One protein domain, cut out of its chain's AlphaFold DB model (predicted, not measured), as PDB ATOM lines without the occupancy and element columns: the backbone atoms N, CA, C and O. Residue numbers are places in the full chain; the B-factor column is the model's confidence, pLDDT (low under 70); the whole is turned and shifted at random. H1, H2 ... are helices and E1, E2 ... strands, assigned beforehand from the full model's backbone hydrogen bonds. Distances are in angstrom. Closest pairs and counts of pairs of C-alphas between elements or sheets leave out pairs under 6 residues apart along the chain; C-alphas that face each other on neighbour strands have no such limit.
ATOM      1  N   HIS A  15     -43.862 -15.753  -7.032       58.72
ATOM      2  CA  HIS A  15     -43.396 -15.027  -5.844       58.72
ATOM      3  C   HIS A  15     -44.066 -13.653  -5.727       58.72
ATOM      4  O   HIS A  15     -44.500 -13.263  -4.640       58.72
ATOM      5  N   PHE A  16     -44.275 -12.990  -6.868       64.31
ATOM      6  CA  PHE A  16     -45.036 -11.745  -6.976       64.31
ATOM      7  C   PHE A  16     -46.504 -11.911  -6.543       64.31
ATOM      8  O   PHE A  16     -46.998 -11.130  -5.727       64.31
ATOM      9  N   TRP A  17     -47.202 -12.939  -7.039       60.59
ATOM     10  CA  TRP A  17     -48.611 -13.172  -6.693       60.59
ATOM     11  C   TRP A  17     -48.809 -13.603  -5.238       60.59
ATOM     12  O   TRP A  17     -49.776 -13.174  -4.606       60.59
ATOM     13  N   VAL A  18     -47.884 -14.387  -4.677       63.50
ATOM     14  CA  VAL A  18     -47.894 -14.746  -3.251       63.50
ATOM     15  C   VAL A  18     -47.696 -13.501  -2.386       63.50
ATOM     16  O   VAL A  18     -48.469 -13.284  -1.454       63.50
ATOM     17  N   HIS A  19     -46.741 -12.630  -2.727       68.81
ATOM     18  CA  HIS A  19     -46.533 -11.364  -2.019       68.81
ATOM     19  C   HIS A  19     -47.765 -10.470  -2.063       68.81
ATOM     20  O   HIS A  19     -48.238 -10.012  -1.024       68.81
ATOM     21  N   TYR A  20     -48.321 -10.246  -3.253       72.19
ATOM     22  CA  TYR A  20     -49.483  -9.380  -3.409       72.19
ATOM     23  C   TYR A  20     -50.719  -9.946  -2.700       72.19
ATOM     24  O   TYR A  20     -51.430  -9.213  -2.014       72.19
ATOM     25  N   GLY A  21     -50.942 -11.261  -2.799       68.75
ATOM     26  CA  GLY A  21     -52.024 -11.954  -2.104       68.75
ATOM     27  C   GLY A  21     -51.905 -11.852  -0.583       68.75
ATOM     28  O   GLY A  21     -52.891 -11.555   0.090       68.75
ATOM     29  N   LEU A  22     -50.701 -12.021  -0.033       69.75
ATOM     30  CA  LEU A  22     -50.448 -11.892   1.404       69.75
ATOM     31  C   LEU A  22     -50.534 -10.438   1.892       69.75
ATOM     32  O   LEU A  22     -51.056 -10.198   2.980       69.75
ATOM     33  N   VAL A  23     -50.091  -9.459   1.095       75.81
ATOM     34  CA  VAL A  23     -50.272  -8.028   1.397       75.81
ATOM     35  C   VAL A  23     -51.757  -7.667   1.407       75.81
ATOM     36  O   VAL A  23     -52.230  -7.038   2.355       75.81
ATOM     37  N   PHE A  24     -52.516  -8.104   0.398       73.81
ATOM     38  CA  PHE A  24     -53.964  -7.910   0.343       73.81
ATOM     39  C   PHE A  24     -54.665  -8.567   1.537       73.81
ATOM     40  O   PHE A  24     -55.492  -7.930   2.191       73.81
ATOM     41  N   LEU A  25     -54.292  -9.803   1.877       70.00
ATOM     42  CA  LEU A  25     -54.782 -10.486   3.070       70.00
ATOM     43  C   LEU A  25     -54.441  -9.696   4.343       70.00
ATOM     44  O   LEU A  25     -55.293  -9.564   5.216       70.00
ATOM     45  N   GLY A  26     -53.244  -9.115   4.437       69.88
ATOM     46  CA  GLY A  26     -52.847  -8.234   5.535       69.88
ATOM     47  C   GLY A  26     -53.740  -6.995   5.661       69.88
ATOM     48  O   GLY A  26     -54.196  -6.679   6.761       69.88
ATOM     49  N   PHE A  27     -54.061  -6.331   4.545       76.12
ATOM     50  CA  PHE A  27     -55.018  -5.216   4.524       76.12
ATOM     51  C   PHE A  27     -56.426  -5.652   4.929       76.12
ATOM     52  O   PHE A  27     -57.074  -4.966   5.722       76.12
ATOM     53  N   LEU A  28     -56.888  -6.802   4.430       76.12
ATOM     54  CA  LEU A  28     -58.191  -7.361   4.781       76.12
ATOM     55  C   LEU A  28     -58.270  -7.661   6.283       76.12
ATOM     56  O   LEU A  28     -59.214  -7.232   6.946       76.12
ATOM     57  N   LEU A  29     -57.255  -8.330   6.838       68.31
ATOM     58  CA  LEU A  29     -57.149  -8.617   8.270       68.31
ATOM     59  C   LEU A  29     -57.110  -7.328   9.095       68.31
ATOM     60  O   LEU A  29     -57.807  -7.232  10.105       68.31
ATOM     61  N   GLY A  30     -56.356  -6.315   8.659       71.88
ATOM     62  CA  GLY A  30     -56.330  -4.993   9.286       71.88
ATOM     63  C   GLY A  30     -57.705  -4.318   9.300       71.88
ATOM     64  O   GLY A  30     -58.152  -3.861  10.352       71.88
ATOM     65  N   GLY A  31     -58.415  -4.322   8.170       72.50
ATOM     66  CA  GLY A  31     -59.769  -3.774   8.052       72.50
ATOM     67  C   GLY A  31     -60.782  -4.499   8.940       72.50
ATOM     68  O   GLY A  31     -61.494  -3.858   9.713       72.50
ATOM     69  N   VAL A  32     -60.798  -5.836   8.907       72.69
ATOM     70  CA  VAL A  32     -61.644  -6.658   9.789       72.69
ATOM     71  C   VAL A  32     -61.318  -6.386  11.258       72.69
ATOM     72  O   VAL A  32     -62.229  -6.185  12.060       72.69
ATOM     73  N   THR A  33     -60.034  -6.299  11.615       69.06
ATOM     74  CA  THR A  33     -59.602  -6.005  12.989       69.06
ATOM     75  C   THR A  33     -60.109  -4.644  13.444       69.06
ATOM     76  O   THR A  33     -60.627  -4.536  14.553       69.06
ATOM     77  N   ILE A  34     -60.029  -3.616  12.595       72.88
ATOM     78  CA  ILE A  34     -60.579  -2.289  12.896       72.88
ATOM     79  C   ILE A  34     -62.086  -2.385  13.163       72.88
ATOM     80  O   ILE A  34     -62.546  -1.923  14.206       72.88
ATOM     81  N   LEU A  35     -62.855  -3.025  12.275       73.81
ATOM     82  CA  LEU A  35     -64.311  -3.152  12.420       73.81
ATOM     83  C   LEU A  35     -64.714  -3.904  13.699       73.81
ATOM     84  O   LEU A  35     -65.627  -3.479  14.414       73.81
ATOM     85  N   VAL A  36     -64.011  -4.993  14.022       70.19
ATOM     86  CA  VAL A  36     -64.254  -5.777  15.240       70.19
ATOM     87  C   VAL A  36     -63.914  -4.957  16.486       70.19
ATOM     88  O   VAL A  36     -64.732  -4.872  17.405       70.19
ATOM     89  N   GLN A  37     -62.753  -4.295  16.501       70.44
ATOM     90  CA  GLN A  37     -62.274  -3.509  17.645       70.44
ATOM     91  C   GLN A  37     -63.125  -2.259  17.909       70.44
ATOM     92  O   GLN A  37     -63.224  -1.825  19.057       70.44
ATOM     93  N   LEU A  38     -63.780  -1.702  16.883       74.19
ATOM     94  CA  LEU A  38     -64.767  -0.626  17.045       74.19
ATOM     95  C   LEU A  38     -66.008  -1.080  17.827       74.19
ATOM     96  O   LEU A  38     -66.635  -0.264  18.502       74.19
ATOM     97  N   SER A  39     -66.358  -2.367  17.748       73.94
ATOM     98  CA  SER A  39     -67.520  -2.935  18.441       73.94
ATOM     99  C   SER A  39     -67.157  -3.459  19.828       73.94
ATOM    100  O   SER A  39     -67.857  -3.185  20.805       73.94
ATOM    101  N   LYS A  40     -66.070  -4.235  19.925       71.94
ATOM    102  CA  LYS A  40     -65.597  -4.846  21.171       71.94
ATOM    103  C   LYS A  40     -64.065  -4.827  21.211       71.94
ATOM    104  O   LYS A  40     -63.446  -5.392  20.310       71.94
ATOM    105  N   PRO A  41     -63.443  -4.237  22.249       70.62
ATOM    106  CA  PRO A  41     -61.994  -4.273  22.384       70.62
ATOM    107  C   PRO A  41     -61.511  -5.710  22.606       70.62
ATOM    108  O   PRO A  41     -62.207  -6.514  23.230       70.62
ATOM    109  N   ALA A  42     -60.298  -6.020  22.147       63.66
ATOM    110  CA  ALA A  42     -59.687  -7.321  22.406       63.66
ATOM    111  C   ALA A  42     -59.621  -7.611  23.924       63.66
ATOM    112  O   ALA A  42     -59.184  -6.745  24.695       63.66
ATOM    113  N   PRO A  43     -60.023  -8.816  24.368       66.50
ATOM    114  CA  PRO A  43     -60.262  -9.121  25.777       66.50
ATOM    115  C   PRO A  43     -58.966  -9.470  26.524       66.50
ATOM    116  O   PRO A  43     -58.819 -10.556  27.077       66.50
ATOM    117  N   TYR A  44     -58.003  -8.546  26.553       65.19
ATOM    118  CA  TYR A  44     -56.776  -8.680  27.339       65.19
ATOM    119  C   TYR A  44     -56.459  -7.405  28.132       65.19
ATOM    120  O   TYR A  44     -56.958  -6.304  27.869       65.19
ATOM    121  N   GLY A  45     -55.608  -7.540  29.153       71.06
ATOM    122  CA  GLY A  45     -55.179  -6.416  29.985       71.06
ATOM    123  C   GLY A  45     -56.334  -5.806  30.786       71.06
ATOM    124  O   GLY A  45     -56.879  -6.453  31.673       71.06
ATOM    125  N   LYS A  46     -56.682  -4.541  30.508       68.44
ATOM    126  CA  LYS A  46     -57.760  -3.813  31.212       68.44
ATOM    127  C   LYS A  46     -59.170  -4.141  30.706       68.44
ATOM    128  O   LYS A  46     -60.135  -3.753  31.352       68.44
ATOM    129  N   PHE A  47     -59.278  -4.792  29.549       67.69
ATOM    130  CA  PHE A  47     -60.553  -5.126  28.902       67.69
ATOM    131  C   PHE A  47     -60.967  -6.584  29.112       67.69
ATOM    132  O   PHE A  47     -61.996  -7.019  28.604       67.69
ATOM    133  N   ASP A  48     -60.182  -7.338  29.875       65.94
ATOM    134  CA  ASP A  48     -60.516  -8.697  30.272       65.94
ATOM    135  C   ASP A  48     -61.558  -8.671  31.410       65.94
ATOM    136  O   ASP A  48     -61.215  -8.576  32.593       65.94
ATOM    137  N   GLN A  49     -62.837  -8.703  31.019       61.44
ATOM    138  CA  GLN A  49     -64.015  -8.672  31.898       61.44
ATOM    139  C   GLN A  49     -64.447 -10.065  32.406       61.44
ATOM    140  O   GLN A  49     -65.578 -10.219  32.850       61.44
ATOM    141  N   GLY A  50     -63.583 -11.087  32.336       56.97
ATOM    142  CA  GLY A  50     -63.898 -12.436  32.836       56.97
ATOM    143  C   GLY A  50     -64.486 -13.400  31.799       56.97
ATOM    144  O   GLY A  50     -64.636 -14.576  32.092       56.97
ATOM    145  N   ASN A  51     -64.712 -12.957  30.557       51.22
ATOM    146  CA  ASN A  51     -65.091 -13.829  29.429       51.22
ATOM    147  C   ASN A  51     -63.889 -14.551  28.780       51.22
ATOM    148  O   ASN A  51     -63.979 -15.009  27.638       51.22
ATOM    149  N   SER A  52     -62.752 -14.651  29.476       52.78
ATOM    150  CA  SER A  52     -61.525 -15.291  28.982       52.78
ATOM    151  C   SER A  52     -61.713 -16.767  28.610       52.78
ATOM    152  O   SER A  52     -60.989 -17.259  27.751       52.78
ATOM    153  N   GLU A  53     -62.708 -17.442  29.194       52.69
ATOM    154  CA  GLU A  53     -63.056 -18.842  28.896       52.69
ATOM    155  C   GLU A  53     -63.503 -19.049  27.438       52.69
ATOM    156  O   GLU A  53     -63.239 -20.095  26.849       52.69
ATOM    157  N   SER A  54     -64.094 -18.027  26.805       58.72
ATOM    158  CA  SER A  54     -64.533 -18.092  25.399       58.72
ATOM    159  C   SER A  54     -63.388 -18.084  24.373       58.72
ATOM    160  O   SER A  54     -63.620 -18.349  23.197       58.72
ATOM    161  N   TRP A  55     -62.150 -17.805  24.803       62.28
ATOM    162  CA  TRP A  55     -60.952 -17.741  23.950       62.28
ATOM    163  C   TRP A  55     -60.005 -18.939  24.140       62.28
ATOM    164  O   TRP A  55     -58.842 -18.902  23.721       62.28
ATOM    165  N   GLY A  56     -60.520 -20.015  24.744       68.62
ATOM    166  CA  GLY A  56     -59.832 -21.292  24.906       68.62
ATOM    167  C   GLY A  56     -58.929 -21.365  26.137       68.62
ATOM    168  O   GLY A  56     -59.006 -20.548  27.054       68.62
ATOM    169  N   VAL A  57     -58.065 -22.383  26.152       81.69
ATOM    170  CA  VAL A  57     -57.144 -22.672  27.263       81.69
ATOM    171  C   VAL A  57     -56.214 -21.486  27.514       81.69
ATOM    172  O   VAL A  57     -55.751 -20.840  26.576       81.69
ATOM    173  N   THR A  58     -55.911 -21.192  28.776       81.19
ATOM    174  CA  THR A  58     -54.990 -20.106  29.130       81.19
ATOM    175  C   THR A  58     -53.545 -20.580  29.220       81.19
ATOM    176  O   THR A  58     -53.274 -21.665  29.730       81.19
ATOM    177  N   ILE A  59     -52.613 -19.731  28.796       83.81
ATOM    178  CA  ILE A  59     -51.167 -19.934  28.922       83.81
ATOM    179  C   ILE A  59     -50.516 -18.772  29.676       83.81
ATOM    180  O   ILE A  59     -51.100 -17.696  29.817       83.81
ATOM    181  N   ASN A  60     -49.271 -18.965  30.127       88.38
ATOM    182  CA  ASN A  60     -48.515 -17.907  30.789       88.38
ATOM    183  C   ASN A  60     -48.409 -16.667  29.884       88.38
ATOM    184  O   ASN A  60     -47.968 -16.756  28.742       88.38
ATOM    185  N   GLN A  61     -48.758 -15.498  30.413       82.94
ATOM    186  CA  GLN A  61     -48.831 -14.246  29.658       82.94
ATOM    187  C   GLN A  61     -47.480 -13.800  29.075       82.94
ATOM    188  O   GLN A  61     -47.437 -13.215  27.993       82.94
ATOM    189  N   ARG A  62     -46.361 -14.067  29.764       88.06
ATOM    190  CA  ARG A  62     -45.025 -13.769  29.219       88.06
ATOM    191  C   ARG A  62     -44.723 -14.677  28.040       88.06
ATOM    192  O   ARG A  62     -44.280 -14.188  27.008       88.06
ATOM    193  N   LEU A  63     -44.997 -15.969  28.207       86.38
ATOM    194  CA  LEU A  63     -44.803 -16.962  27.160       86.38
ATOM    195  C   LEU A  63     -45.680 -16.657  25.944       86.38
ATOM    196  O   LEU A  63     -45.173 -16.664  24.832       86.38
ATOM    197  N   GLY A  64     -46.953 -16.310  26.150       81.62
ATOM    198  CA  GLY A  64     -47.864 -15.931  25.071       81.62
ATOM    199  C   GLY A  64     -47.347 -14.751  24.249       81.62
ATOM    200  O   GLY A  64     -47.282 -14.839  23.031       81.62
ATOM    201  N   HIS A  65     -46.874 -13.688  24.905       83.00
ATOM    202  CA  HIS A  65     -46.295 -12.531  24.210       83.00
ATOM    203  C   HIS A  65     -44.992 -12.884  23.470       83.00
ATOM    204  O   HIS A  65     -44.790 -12.460  22.337       83.00
ATOM    205  N   ILE A  66     -44.104 -13.676  24.085       88.69
ATOM    206  CA  ILE A  66     -42.864 -14.119  23.425       88.69
ATOM    207  C   ILE A  66     -43.198 -14.953  22.182       88.69
ATOM    208  O   ILE A  66     -42.612 -14.730  21.126       88.69
ATOM    209  N   LEU A  67     -44.164 -15.869  22.287       83.25
ATOM    210  CA  LEU A  67     -44.610 -16.688  21.164       83.25
ATOM    211  C   LEU A  67     -45.219 -15.833  20.050       83.25
ATOM    212  O   LEU A  67     -44.848 -16.007  18.897       83.25
ATOM    213  N   SER A  68     -46.113 -14.892  20.369       82.44
ATOM    214  CA  SER A  68     -46.781 -14.078  19.345       82.44
ATOM    215  C   SER A  68     -45.849 -13.099  18.639       82.44
ATOM    216  O   SER A  68     -46.042 -12.848  17.452       82.44
ATOM    217  N   ASP A  69     -44.863 -12.536  19.342       83.44
ATOM    218  CA  ASP A  69     -44.058 -11.424  18.823       83.44
ATOM    219  C   ASP A  69     -42.626 -11.862  18.478       83.44
ATOM    220  O   ASP A  69     -42.135 -11.549  17.396       83.44
ATOM    221  N   ALA A  70     -41.936 -12.589  19.364       87.75
ATOM    222  CA  ALA A  70     -40.522 -12.927  19.173       87.75
ATOM    223  C   ALA A  70     -40.323 -14.063  18.168       87.75
ATOM    224  O   ALA A  70     -39.410 -14.002  17.344       87.75
ATOM    225  N   THR A  71     -41.170 -15.094  18.213       82.88
ATOM    226  CA  THR A  71     -41.072 -16.231  17.290       82.88
ATOM    227  C   THR A  71     -41.162 -15.784  15.824       82.88
ATOM    228  O   THR A  71     -40.230 -16.070  15.071       82.88
ATOM    229  N   PRO A  72     -42.185 -15.024  15.392       84.75
ATOM    230  CA  PRO A  72     -42.204 -14.502  14.031       84.75
ATOM    231  C   PRO A  72     -41.225 -13.338  13.831       84.75
ATOM    232  O   PRO A  72     -40.522 -13.274  12.826       84.75
ATOM    233  N   GLY A  73     -41.173 -12.388  14.763       85.69
ATOM    234  CA  GLY A  73     -40.420 -11.143  14.610       85.69
ATOM    235  C   GLY A  73     -38.905 -11.309  14.601       85.69
ATOM    236  O   GLY A  73     -38.225 -10.539  13.939       85.69
ATOM    237  N   VAL A  74     -38.380 -12.303  15.318       92.38
ATOM    238  CA  VAL A  74     -36.939 -12.554  15.442       92.38
ATOM    239  C   VAL A  74     -36.554 -13.817  14.681       92.38
ATOM    240  O   VAL A  74     -35.711 -13.747  13.794       92.38
ATOM    241  N   LEU A  75     -37.150 -14.968  15.018       88.56
ATOM    242  CA  LEU A  75     -36.696 -16.262  14.489       88.56
ATOM    243  C   LEU A  75     -37.096 -16.452  13.026       88.56
ATOM    244  O   LEU A  75     -36.228 -16.703  12.192       88.56
ATOM    245  N   LEU A  76     -38.386 -16.302  12.705       84.94
ATOM    246  CA  LEU A  76     -38.862 -16.444  11.327       84.94
ATOM    247  C   LEU A  76     -38.227 -15.389  10.419       84.94
ATOM    248  O   LEU A  76     -37.770 -15.734   9.336       84.94
ATOM    249  N   PHE A  77     -38.146 -14.133  10.873       93.75
ATOM    250  CA  PHE A  77     -37.527 -13.066  10.088       93.75
ATOM    251  C   PHE A  77     -36.074 -13.395   9.725       93.75
ATOM    252  O   PHE A  77     -35.714 -13.320   8.554       93.75
ATOM    253  N   LEU A  78     -35.242 -13.808  10.693       92.69
ATOM    254  CA  LEU A  78     -33.851 -14.197  10.419       92.69
ATOM    255  C   LEU A  78     -33.770 -15.388   9.465       92.69
ATOM    256  O   LEU A  78     -32.962 -15.372   8.539       92.69
ATOM    257  N   LEU A  79     -34.604 -16.407   9.681       85.81
ATOM    258  CA  LEU A  79     -34.621 -17.606   8.850       85.81
ATOM    259  C   LEU A  79     -34.951 -17.260   7.398       85.81
ATOM    260  O   LEU A  79     -34.229 -17.672   6.495       85.81
ATOM    261  N   VAL A  80     -35.991 -16.461   7.169       83.56
ATOM    262  CA  VAL A  80     -36.376 -16.021   5.823       83.56
ATOM    263  C   VAL A  80     -35.290 -15.129   5.225       83.56
ATOM    264  O   VAL A  80     -34.829 -15.387   4.117       83.56
ATOM    265  N   PHE A  81     -34.805 -14.141   5.979       89.25
ATOM    266  CA  PHE A  81     -33.794 -13.199   5.502       89.25
ATOM    267  C   PHE A  81     -32.529 -13.913   5.003       89.25
ATOM    268  O   PHE A  81     -32.003 -13.581   3.938       89.25
ATOM    269  N   PHE A  82     -32.040 -14.904   5.758       89.25
ATOM    270  CA  PHE A  82     -30.801 -15.608   5.431       89.25
ATOM    271  C   PHE A  82     -30.977 -16.776   4.456       89.25
ATOM    272  O   PHE A  82     -30.087 -16.970   3.630       89.25
ATOM    273  N   LEU A  83     -32.079 -17.532   4.529       79.06
ATOM    274  CA  LEU A  83     -32.286 -18.708   3.673       79.06
ATOM    275  C   LEU A  83     -32.925 -18.378   2.319       79.06
ATOM    276  O   LEU A  83     -32.618 -19.055   1.344       79.06
ATOM    277  N   TYR A  84     -33.802 -17.372   2.256       75.94
ATOM    278  CA  TYR A  84     -34.528 -17.002   1.032       75.94
ATOM    279  C   TYR A  84     -33.972 -15.740   0.373       75.94
ATOM    280  O   TYR A  84     -34.062 -15.593  -0.842       75.94
ATOM    281  N   GLY A  85     -33.376 -14.838   1.156       78.25
ATOM    282  CA  GLY A  85     -32.887 -13.570   0.631       78.25
ATOM    283  C   GLY A  85     -31.747 -13.706  -0.366       78.25
ATOM    284  O   GLY A  85     -30.738 -14.353  -0.083       78.25
ATOM    285  N   THR A  86     -31.881 -13.026  -1.500       83.56
ATOM    286  CA  THR A  86     -30.909 -13.048  -2.600       83.56
ATOM    287  C   THR A  86     -29.897 -11.904  -2.552       83.56
ATOM    288  O   THR A  86     -28.859 -11.979  -3.203       83.56
ATOM    289  N   GLU A  87     -30.174 -10.842  -1.793       86.44
ATOM    290  CA  GLU A  87     -29.389  -9.606  -1.763       86.44
ATOM    291  C   GLU A  87     -28.744  -9.374  -0.386       86.44
ATOM    292  O   GLU A  87     -29.284  -9.733   0.668       86.44
ATOM    293  N   ARG A  88     -27.537  -8.790  -0.385       89.44
ATOM    294  CA  ARG A  88     -26.686  -8.609   0.813       89.44
ATOM    295  C   ARG A  88     -25.974  -7.253   0.829       89.44
ATOM    296  O   ARG A  88     -24.804  -7.166   1.200       89.44
ATOM    297  N   GLN A  89     -26.656  -6.187   0.414       90.19
ATOM    298  CA  GLN A  89     -26.080  -4.844   0.455       90.19
ATOM    299  C   GLN A  89     -26.132  -4.272   1.881       90.19
ATOM    300  O   GLN A  89     -26.907  -4.715   2.733       90.19
ATOM    301  N   TYR A  90     -25.321  -3.241   2.135       90.25
ATOM    302  CA  TYR A  90     -25.282  -2.538   3.423       90.25
ATOM    303  C   TYR A  90     -26.684  -2.106   3.892       90.25
ATOM    304  O   TYR A  90     -27.059  -2.340   5.039       90.25
ATOM    305  N   THR A  91     -27.495  -1.564   2.981       90.81
ATOM    306  CA  THR A  91     -28.878  -1.139   3.242       90.81
ATOM    307  C   THR A  91     -29.760  -2.272   3.781       90.81
ATOM    308  O   THR A  91     -30.488  -2.066   4.754       90.81
ATOM    309  N   ASN A  92     -29.679  -3.477   3.202       92.75
ATOM    310  CA  ASN A  92     -30.465  -4.634   3.648       92.75
ATOM    311  C   ASN A  92     -30.133  -4.981   5.108       92.75
ATOM    312  O   ASN A  92     -31.034  -5.219   5.913       92.75
ATOM    313  N   TYR A  93     -28.845  -4.956   5.468       94.94
ATOM    314  CA  TYR A  93     -28.398  -5.228   6.834       94.94
ATOM    315  C   TYR A  93     -28.793  -4.135   7.827       94.94
ATOM    316  O   TYR A  93     -29.099  -4.452   8.976       94.94
ATOM    317  N   VAL A  94     -28.840  -2.867   7.407       94.56
ATOM    318  CA  VAL A  94     -29.372  -1.796   8.260       94.56
ATOM    319  C   VAL A  94     -30.846  -2.049   8.571       94.56
ATOM    320  O   VAL A  94     -31.233  -2.008   9.738       94.56
ATOM    321  N   PHE A  95     -31.665  -2.383   7.570       95.31
ATOM    322  CA  PHE A  95     -33.079  -2.693   7.797       95.31
ATOM    323  C   PHE A  95     -33.291  -3.953   8.640       95.31
ATOM    324  O   PHE A  95     -34.132  -3.932   9.541       95.31
ATOM    325  N   LEU A  96     -32.487  -5.004   8.432       96.31
ATOM    326  CA  LEU A  96     -32.436  -6.156   9.338       96.31
ATOM    327  C   LEU A  96     -32.136  -5.698  10.771       96.31
ATOM    328  O   LEU A  96     -32.855  -6.060  11.696       96.31
ATOM    329  N   GLY A  97     -31.110  -4.868  10.965       96.56
ATOM    330  CA  GLY A  97     -30.727  -4.351  12.276       96.56
ATOM    331  C   GLY A  97     -31.854  -3.584  12.969       96.56
ATOM    332  O   GLY A  97     -32.130  -3.835  14.143       96.56
ATOM    333  N   LEU A  98     -32.549  -2.699  12.249       96.06
ATOM    334  CA  LEU A  98     -33.698  -1.952  12.778       96.06
ATOM    335  C   LEU A  98     -34.848  -2.882  13.181       96.06
ATOM    336  O   LEU A  98     -35.388  -2.753  14.284       96.06
ATOM    337  N   TRP A  99     -35.191  -3.839  12.317       95.75
ATOM    338  CA  TRP A  99     -36.243  -4.816  12.581       95.75
ATOM    339  C   TRP A  99     -35.917  -5.671  13.812       95.75
ATOM    340  O   TRP A  99     -36.715  -5.754  14.750       95.75
ATOM    341  N   GLN A 100     -34.705  -6.228  13.871       96.50
ATOM    342  CA  GLN A 100     -34.255  -7.043  14.997       96.50
ATOM    343  C   GLN A 100     -34.178  -6.224  16.288       96.50
ATOM    344  O   GLN A 100     -34.629  -6.689  17.331       96.50
ATOM    345  N   ALA A 101     -33.690  -4.983  16.244       94.94
ATOM    346  CA  ALA A 101     -33.678  -4.101  17.410       94.94
ATOM    347  C   ALA A 101     -35.095  -3.833  17.948       94.94
ATOM    348  O   ALA A 101     -35.291  -3.728  19.169       94.94
ATOM    349  N   HIS A 102     -36.091  -3.745  17.059       94.50
ATOM    350  CA  HIS A 102     -37.491  -3.654  17.448       94.50
ATOM    351  C   HIS A 102     -37.991  -4.948  18.087       94.50
ATOM    352  O   HIS A 102     -38.413  -4.916  19.242       94.50
ATOM    353  N   TYR A 103     -37.913  -6.082  17.391       94.00
ATOM    354  CA  TYR A 103     -38.541  -7.329  17.833       94.00
ATOM    355  C   TYR A 103     -37.789  -8.068  18.942       94.00
ATOM    356  O   TYR A 103     -38.428  -8.712  19.769       94.00
ATOM    357  N   ILE A 104     -36.469  -7.912  19.069       92.62
ATOM    358  CA  ILE A 104     -35.740  -8.375  20.262       92.62
ATOM    359  C   ILE A 104     -36.231  -7.598  21.481       92.62
ATOM    360  O   ILE A 104     -36.536  -8.182  22.523       92.62
ATOM    361  N   HIS A 105     -36.372  -6.274  21.359       90.25
ATOM    362  CA  HIS A 105     -36.910  -5.492  22.460       90.25
ATOM    363  C   HIS A 105     -38.375  -5.838  22.739       90.25
ATOM    364  O   HIS A 105     -38.731  -6.087  23.883       90.25
ATOM    365  N   ARG A 106     -39.223  -5.854  21.710       87.50
ATOM    366  CA  ARG A 106     -40.670  -6.016  21.842       87.50
ATOM    367  C   ARG A 106     -41.078  -7.436  22.218       87.50
ATOM    368  O   ARG A 106     -41.919  -7.594  23.092       87.50
ATOM    369  N   GLY A 107     -40.482  -8.434  21.579       86.75
ATOM    370  CA  GLY A 107     -40.826  -9.839  21.744       86.75
ATOM    371  C   GLY A 107     -40.080 -10.532  22.879       86.75
ATOM    372  O   GLY A 107     -40.638 -11.438  23.480       86.75
ATOM    373  N   ILE A 108     -38.854 -10.115  23.221       88.88
ATOM    374  CA  ILE A 108     -38.044 -10.797  24.251       88.88
ATOM    375  C   ILE A 108     -37.897  -9.926  25.496       88.88
ATOM    376  O   ILE A 108     -38.371 -10.288  26.572       88.88
ATOM    377  N   ILE A 109     -37.264  -8.757  25.369       88.94
ATOM    378  CA  ILE A 109     -36.916  -7.930  26.533       88.94
ATOM    379  C   ILE A 109     -38.187  -7.451  27.240       88.94
ATOM    380  O   ILE A 109     -38.362  -7.672  28.438       88.94
ATOM    381  N   HIS A 110     -39.099  -6.814  26.512       86.31
ATOM    382  CA  HIS A 110     -40.289  -6.200  27.080       86.31
ATOM    383  C   HIS A 110     -41.140  -7.217  27.867       86.31
ATOM    384  O   HIS A 110     -41.411  -6.938  29.036       86.31
ATOM    385  N   PRO A 111     -41.495  -8.413  27.356       87.25
ATOM    386  CA  PRO A 111     -42.259  -9.396  28.122       87.25
ATOM    387  C   PRO A 111     -41.551  -9.893  29.380       87.25
ATOM    388  O   PRO A 111     -42.217 -10.121  30.394       87.25
ATOM    389  N   LEU A 112     -40.221 -10.018  29.345       86.38
ATOM    390  CA  LEU A 112     -39.433 -10.438  30.503       86.38
ATOM    391  C   LEU A 112     -39.433  -9.379  31.606       86.38
ATOM    392  O   LEU A 112     -39.574  -9.720  32.781       86.38
ATOM    393  N   VAL A 113     -39.332  -8.093  31.247       84.44
ATOM    394  CA  VAL A 113     -39.267  -7.020  32.251       84.44
ATOM    395  C   VAL A 113     -40.638  -6.398  32.584       84.44
ATOM    396  O   VAL A 113     -40.772  -5.668  33.577       84.44
ATOM    397  N   MET A 114     -41.685  -6.671  31.802       79.19
ATOM    398  CA  MET A 114     -43.033  -6.143  32.027       79.19
ATOM    399  C   MET A 114     -43.726  -6.808  33.226       79.19
ATOM    400  O   MET A 114     -43.662  -8.021  33.443       79.19
ATOM    401  N   ARG A 115     -44.436  -5.989  34.011       77.81
ATOM    402  CA  ARG A 115     -45.279  -6.443  35.127       77.81
ATOM    403  C   ARG A 115     -46.721  -6.541  34.657       77.81
ATOM    404  O   ARG A 115     -47.417  -5.526  34.592       77.81
ATOM    405  N   TYR A 116     -47.149  -7.739  34.279       74.38
ATOM    406  CA  TYR A 116     -48.523  -7.988  33.851       74.38
ATOM    407  C   TYR A 116     -49.496  -7.931  35.030       74.38
ATOM    408  O   TYR A 116     -49.144  -8.296  36.146       74.38
ATOM    409  N   SER A 117     -50.713  -7.447  34.775       69.50
ATOM    410  CA  SER A 117     -51.791  -7.419  35.771       69.50
ATOM    411  C   SER A 117     -52.375  -8.807  36.036       69.50
ATOM    412  O   SER A 117     -52.799  -9.078  37.151       69.50
ATOM    413  N   LYS A 118     -52.382  -9.678  35.022       74.56
ATOM    414  CA  LYS A 118     -52.738 -11.097  35.120       74.56
ATOM    415  C   LYS A 118     -51.565 -11.942  34.625       74.56
ATOM    416  O   LYS A 118     -50.894 -11.562  33.667       74.56
ATOM    417  N   ALA A 119     -51.312 -13.070  35.285       80.25
ATOM    418  CA  ALA A 119     -50.218 -13.979  34.934       80.25
ATOM    419  C   ALA A 119     -50.534 -14.876  33.723       80.25
ATOM    420  O   ALA A 119     -49.617 -15.447  33.136       80.25
ATOM    421  N   GLN A 120     -51.812 -14.991  33.360       80.81
ATOM    422  CA  GLN A 120     -52.329 -15.890  32.332       80.81
ATOM    423  C   GLN A 120     -53.052 -15.102  31.235       80.81
ATOM    424  O   GLN A 120     -53.568 -14.010  31.490       80.81
ATOM    425  N   VAL A 121     -53.098 -15.674  30.034       78.56
ATOM    426  CA  VAL A 121     -53.808 -15.144  28.863       78.56
ATOM    427  C   VAL A 121     -54.431 -16.267  28.051       78.56
ATOM    428  O   VAL A 121     -53.822 -17.332  27.952       78.56
ATOM    429  N   PRO A 122     -55.612 -16.063  27.451       78.12
ATOM    430  CA  PRO A 122     -56.186 -17.047  26.544       78.12
ATOM    431  C   PRO A 122     -55.277 -17.326  25.343       78.12
ATOM    432  O   PRO A 122     -54.787 -16.400  24.689       78.12
ATOM    433  N   LEU A 123     -55.092 -18.605  25.019       75.88
ATOM    434  CA  LEU A 123     -54.286 -19.059  23.888       75.88
ATOM    435  C   LEU A 123     -54.789 -18.474  22.564       75.88
ATOM    436  O   LEU A 123     -53.973 -18.100  21.727       75.88
ATOM    437  N   GLY A 124     -56.107 -18.314  22.392       70.44
ATOM    438  CA  GLY A 124     -56.675 -17.708  21.189       70.44
ATOM    439  C   GLY A 124     -56.178 -16.281  20.926       70.44
ATOM    440  O   GLY A 124     -56.001 -15.903  19.772       70.44
ATOM    441  N   ILE A 125     -55.873 -15.502  21.973       72.69
ATOM    442  CA  ILE A 125     -55.308 -14.149  21.822       72.69
ATOM    443  C   ILE A 125     -53.860 -14.231  21.336       72.69
ATOM    444  O   ILE A 125     -53.475 -13.509  20.418       72.69
ATOM    445  N   THR A 126     -53.073 -15.139  21.914       78.00
ATOM    446  CA  THR A 126     -51.696 -15.402  21.477       78.00
ATOM    447  C   THR A 126     -51.655 -15.847  20.017       78.00
ATOM    448  O   THR A 126     -50.866 -15.313  19.243       78.00
ATOM    449  N   LEU A 127     -52.531 -16.774  19.615       73.00
ATOM    450  CA  LEU A 127     -52.634 -17.241  18.229       73.00
ATOM    451  C   LEU A 127     -53.100 -16.128  17.279       73.00
ATOM    452  O   LEU A 127     -52.564 -15.996  16.180       73.00
ATOM    453  N   GLY A 128     -54.039 -15.289  17.727       69.50
ATOM    454  CA  GLY A 128     -54.512 -14.123  16.981       69.50
ATOM    455  C   GLY A 128     -53.435 -13.059  16.747       69.50
ATOM    456  O   GLY A 128     -53.508 -12.348  15.750       69.50
ATOM    457  N   GLY A 129     -52.428 -12.961  17.620       70.69
ATOM    458  CA  GLY A 129     -51.234 -12.138  17.395       70.69
ATOM    459  C   GLY A 129     -50.161 -12.845  16.560       70.69
ATOM    460  O   GLY A 129     -49.572 -12.237  15.669       70.69
ATOM    461  N   LEU A 130     -49.940 -14.139  16.810       76.69
ATOM    462  CA  LEU A 130     -48.936 -14.958  16.128       76.69
ATOM    463  C   LEU A 130     -49.178 -15.021  14.617       76.69
ATOM    464  O   LEU A 130     -48.252 -14.802  13.843       76.69
ATOM    465  N   PHE A 131     -50.410 -15.317  14.194       74.12
ATOM    466  CA  PHE A 131     -50.713 -15.562  12.783       74.12
ATOM    467  C   PHE A 131     -50.444 -14.337  11.884       74.12
ATOM    468  O   PHE A 131     -49.679 -14.479  10.926       74.12
ATOM    469  N   PRO A 132     -50.959 -13.126  12.186       73.62
ATOM    470  CA  PRO A 132     -50.616 -11.932  11.414       73.62
ATOM    471  C   PRO A 132     -49.123 -11.611  11.471       73.62
ATOM    472  O   PRO A 132     -48.537 -11.265  10.448       73.62
ATOM    473  N   ASN A 133     -48.484 -11.764  12.636       77.75
ATOM    474  CA  ASN A 133     -47.055 -11.494  12.763       77.75
ATOM    475  C   ASN A 133     -46.207 -12.448  11.912       77.75
ATOM    476  O   ASN A 133     -45.224 -12.003  11.334       77.75
ATOM    477  N   CYS A 134     -46.584 -13.723  11.762       78.12
ATOM    478  CA  CYS A 134     -45.907 -14.635  10.837       78.12
ATOM    479  C   CYS A 134     -45.971 -14.128   9.392       78.12
ATOM    480  O   CYS A 134     -44.950 -14.121   8.708       78.12
ATOM    481  N   ILE A 135     -47.145 -13.664   8.947       76.62
ATOM    482  CA  ILE A 135     -47.330 -13.119   7.596       76.62
ATOM    483  C   ILE A 135     -46.461 -11.873   7.406       76.62
ATOM    484  O   ILE A 135     -45.688 -11.802   6.453       76.62
ATOM    485  N   PHE A 136     -46.544 -10.904   8.323       82.56
ATOM    486  CA  PHE A 136     -45.799  -9.649   8.201       82.56
ATOM    487  C   PHE A 136     -44.288  -9.848   8.316       82.56
ATOM    488  O   PHE A 136     -43.544  -9.268   7.529       82.56
ATOM    489  N   SER A 137     -43.822 -10.682   9.246       85.69
ATOM    490  CA  SER A 137     -42.398 -10.992   9.376       85.69
ATOM    491  C   SER A 137     -41.852 -11.697   8.145       85.69
ATOM    492  O   SER A 137     -40.756 -11.359   7.714       85.69
ATOM    493  N   PHE A 138     -42.601 -12.643   7.568       83.06
ATOM    494  CA  PHE A 138     -42.207 -13.306   6.328       83.06
ATOM    495  C   PHE A 138     -42.093 -12.298   5.182       83.06
ATOM    496  O   PHE A 138     -41.034 -12.198   4.572       83.06
ATOM    497  N   LEU A 139     -43.146 -11.507   4.944       83.44
ATOM    498  CA  LEU A 139     -43.183 -10.520   3.862       83.44
ATOM    499  C   LEU A 139     -42.056  -9.495   3.975       83.44
ATOM    500  O   LEU A 139     -41.358  -9.226   3.004       83.44
ATOM    501  N   CYS A 140     -41.864  -8.923   5.163       89.44
ATOM    502  CA  CYS A 140     -40.812  -7.938   5.373       89.44
ATOM    503  C   CYS A 140     -39.423  -8.566   5.240       89.44
ATOM    504  O   CYS A 140     -38.547  -7.949   4.641       89.44
ATOM    505  N   ALA A 141     -39.204  -9.772   5.773       87.31
ATOM    506  CA  ALA A 141     -37.912 -10.440   5.675       87.31
ATOM    507  C   ALA A 141     -37.564 -10.778   4.229       87.31
ATOM    508  O   ALA A 141     -36.473 -10.442   3.776       87.31
ATOM    509  N   ASP A 142     -38.486 -11.411   3.507       83.06
ATOM    510  CA  ASP A 142     -38.293 -11.802   2.115       83.06
ATOM    511  C   ASP A 142     -38.040 -10.567   1.241       83.06
ATOM    512  O   ASP A 142     -37.019 -10.492   0.555       83.06
ATOM    513  N   TRP A 143     -38.875  -9.533   1.385       85.06
ATOM    514  CA  TRP A 143     -38.733  -8.295   0.629       85.06
ATOM    515  C   TRP A 143     -37.421  -7.576   0.928       85.06
ATOM    516  O   TRP A 143     -36.669  -7.243   0.016       85.06
ATOM    517  N   ILE A 144     -37.116  -7.332   2.208       90.56
ATOM    518  CA  ILE A 144     -35.893  -6.618   2.590       90.56
ATOM    519  C   ILE A 144     -34.667  -7.416   2.161       90.56
ATOM    520  O   ILE A 144     -33.688  -6.807   1.756       90.56
ATOM    521  N   SER A 145     -34.691  -8.743   2.242       87.31
ATOM    522  CA  SER A 145     -33.540  -9.586   1.914       87.31
ATOM    523  C   SER A 145     -33.372  -9.876   0.421       87.31
ATOM    524  O   SER A 145     -32.297 -10.318   0.024       87.31
ATOM    525  N   SER A 146     -34.386  -9.594  -0.399       84.50
ATOM    526  CA  SER A 146     -34.356  -9.779  -1.858       84.50
ATOM    527  C   SER A 146     -34.328  -8.461  -2.642       84.50
ATOM    528  O   SER A 146     -34.052  -8.458  -3.839       84.50
ATOM    529  N   ALA A 147     -34.606  -7.328  -1.993       84.25
ATOM    530  CA  ALA A 147     -34.584  -6.020  -2.636       84.25
ATOM    531  C   ALA A 147     -33.151  -5.549  -2.916       84.25
ATOM    532  O   ALA A 147     -32.319  -5.466  -2.009       84.25
ATOM    533  N   ARG A 148     -32.896  -5.153  -4.167       85.06
ATOM    534  CA  ARG A 148     -31.679  -4.444  -4.561       85.06
ATOM    535  C   ARG A 148     -31.914  -2.938  -4.485       85.06
ATOM    536  O   ARG A 148     -32.705  -2.384  -5.245       85.06
ATOM    537  N   TYR A 149     -31.221  -2.284  -3.567       85.44
ATOM    538  CA  TYR A 149     -31.218  -0.838  -3.397       85.44
ATOM    539  C   TYR A 149     -30.144  -0.193  -4.285       85.44
ATOM    540  O   TYR A 149     -29.093  -0.802  -4.507       85.44
ATOM    541  N   PRO A 150     -30.367   1.041  -4.772       86.19
ATOM    542  CA  PRO A 150     -29.329   1.805  -5.449       86.19
ATOM    543  C   PRO A 150     -28.086   1.978  -4.572       86.19
ATOM    544  O   PRO A 150     -28.185   2.096  -3.343       86.19
TER     545      PRO A 150
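What this domain is: This is residues 15 to 150 of the 415 residues of the protein "steroid 5-alpha-reductase DET2-like" of Branchiostoma belcheri (UniProt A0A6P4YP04). Three long helices, H3, H4 and H5, run side by side as an up-and-down bundle, each against the one before, and a fourth, H1, packs slantwise on H5. At one end sit a small pair of strands, E1 and E2, and the short H2. The printed part has 136 residues, mostly helix, in the order H1 H2 E1 H3 H4 E2 H5, with E1 and E2 antiparallel. It is only just compact, close to loose, with a radius of gyration of the C-alphas of 16.7 A, and elongated, spanning 53 by 32 by 21 A.

Where its parts are: Find C-alpha 15 at (-43.396, -15.027, -5.844); from there H1, residues 15 to 39, runs 36.3 A. Next come H2, residues 51 to 55, and E1, residues 58 to 60. H3, residues 61 to 83, spans 31.1 A with a kink of 32 degrees near residue 69; H4, residues 90 to 113, spans 32.4 A. E2, residues 120 to 122, leads into H5, residues 123 to 146, 33.9 A long, ending at C-alpha 146 (-34.356, -9.779, -1.858).

How they stand to each other: Start at the hub, H5. It touches H3, the same way at a shallow tilt of 21 degrees; the closest C-alphas, of Ser 68 and Leu 130, are 4.0 A apart. H3 and H4 form a helical hairpin, closest at the C-alphas of Ala 70 and Gly 107, 4.0 A. H1 touches H5 with residues 19 to 29 alone, closest at the C-alphas of His 19 and Leu 139, 6.8 A; H1 and H3 are apart. Between E1 and E2, N 59 and O 121 are 2.8 A apart, within hydrogen-bond range. O i to N i+4 pairs within range number 20 of 21 in H1, 15 of 19 in H3, 17 of 20 in H4, 19 of 20 in H5 and 0 of 1 in H2, which has 2 of 2 O i to N i+3 pairs.

The domain as a whole: The farthest C-alphas, of Gly 50 and Pro 150, are 53.5 A apart. The printed part has no cut; the link from H1 to H2 is long. Look for pLDDT under 70 at 26 residues, among them 46 to 56.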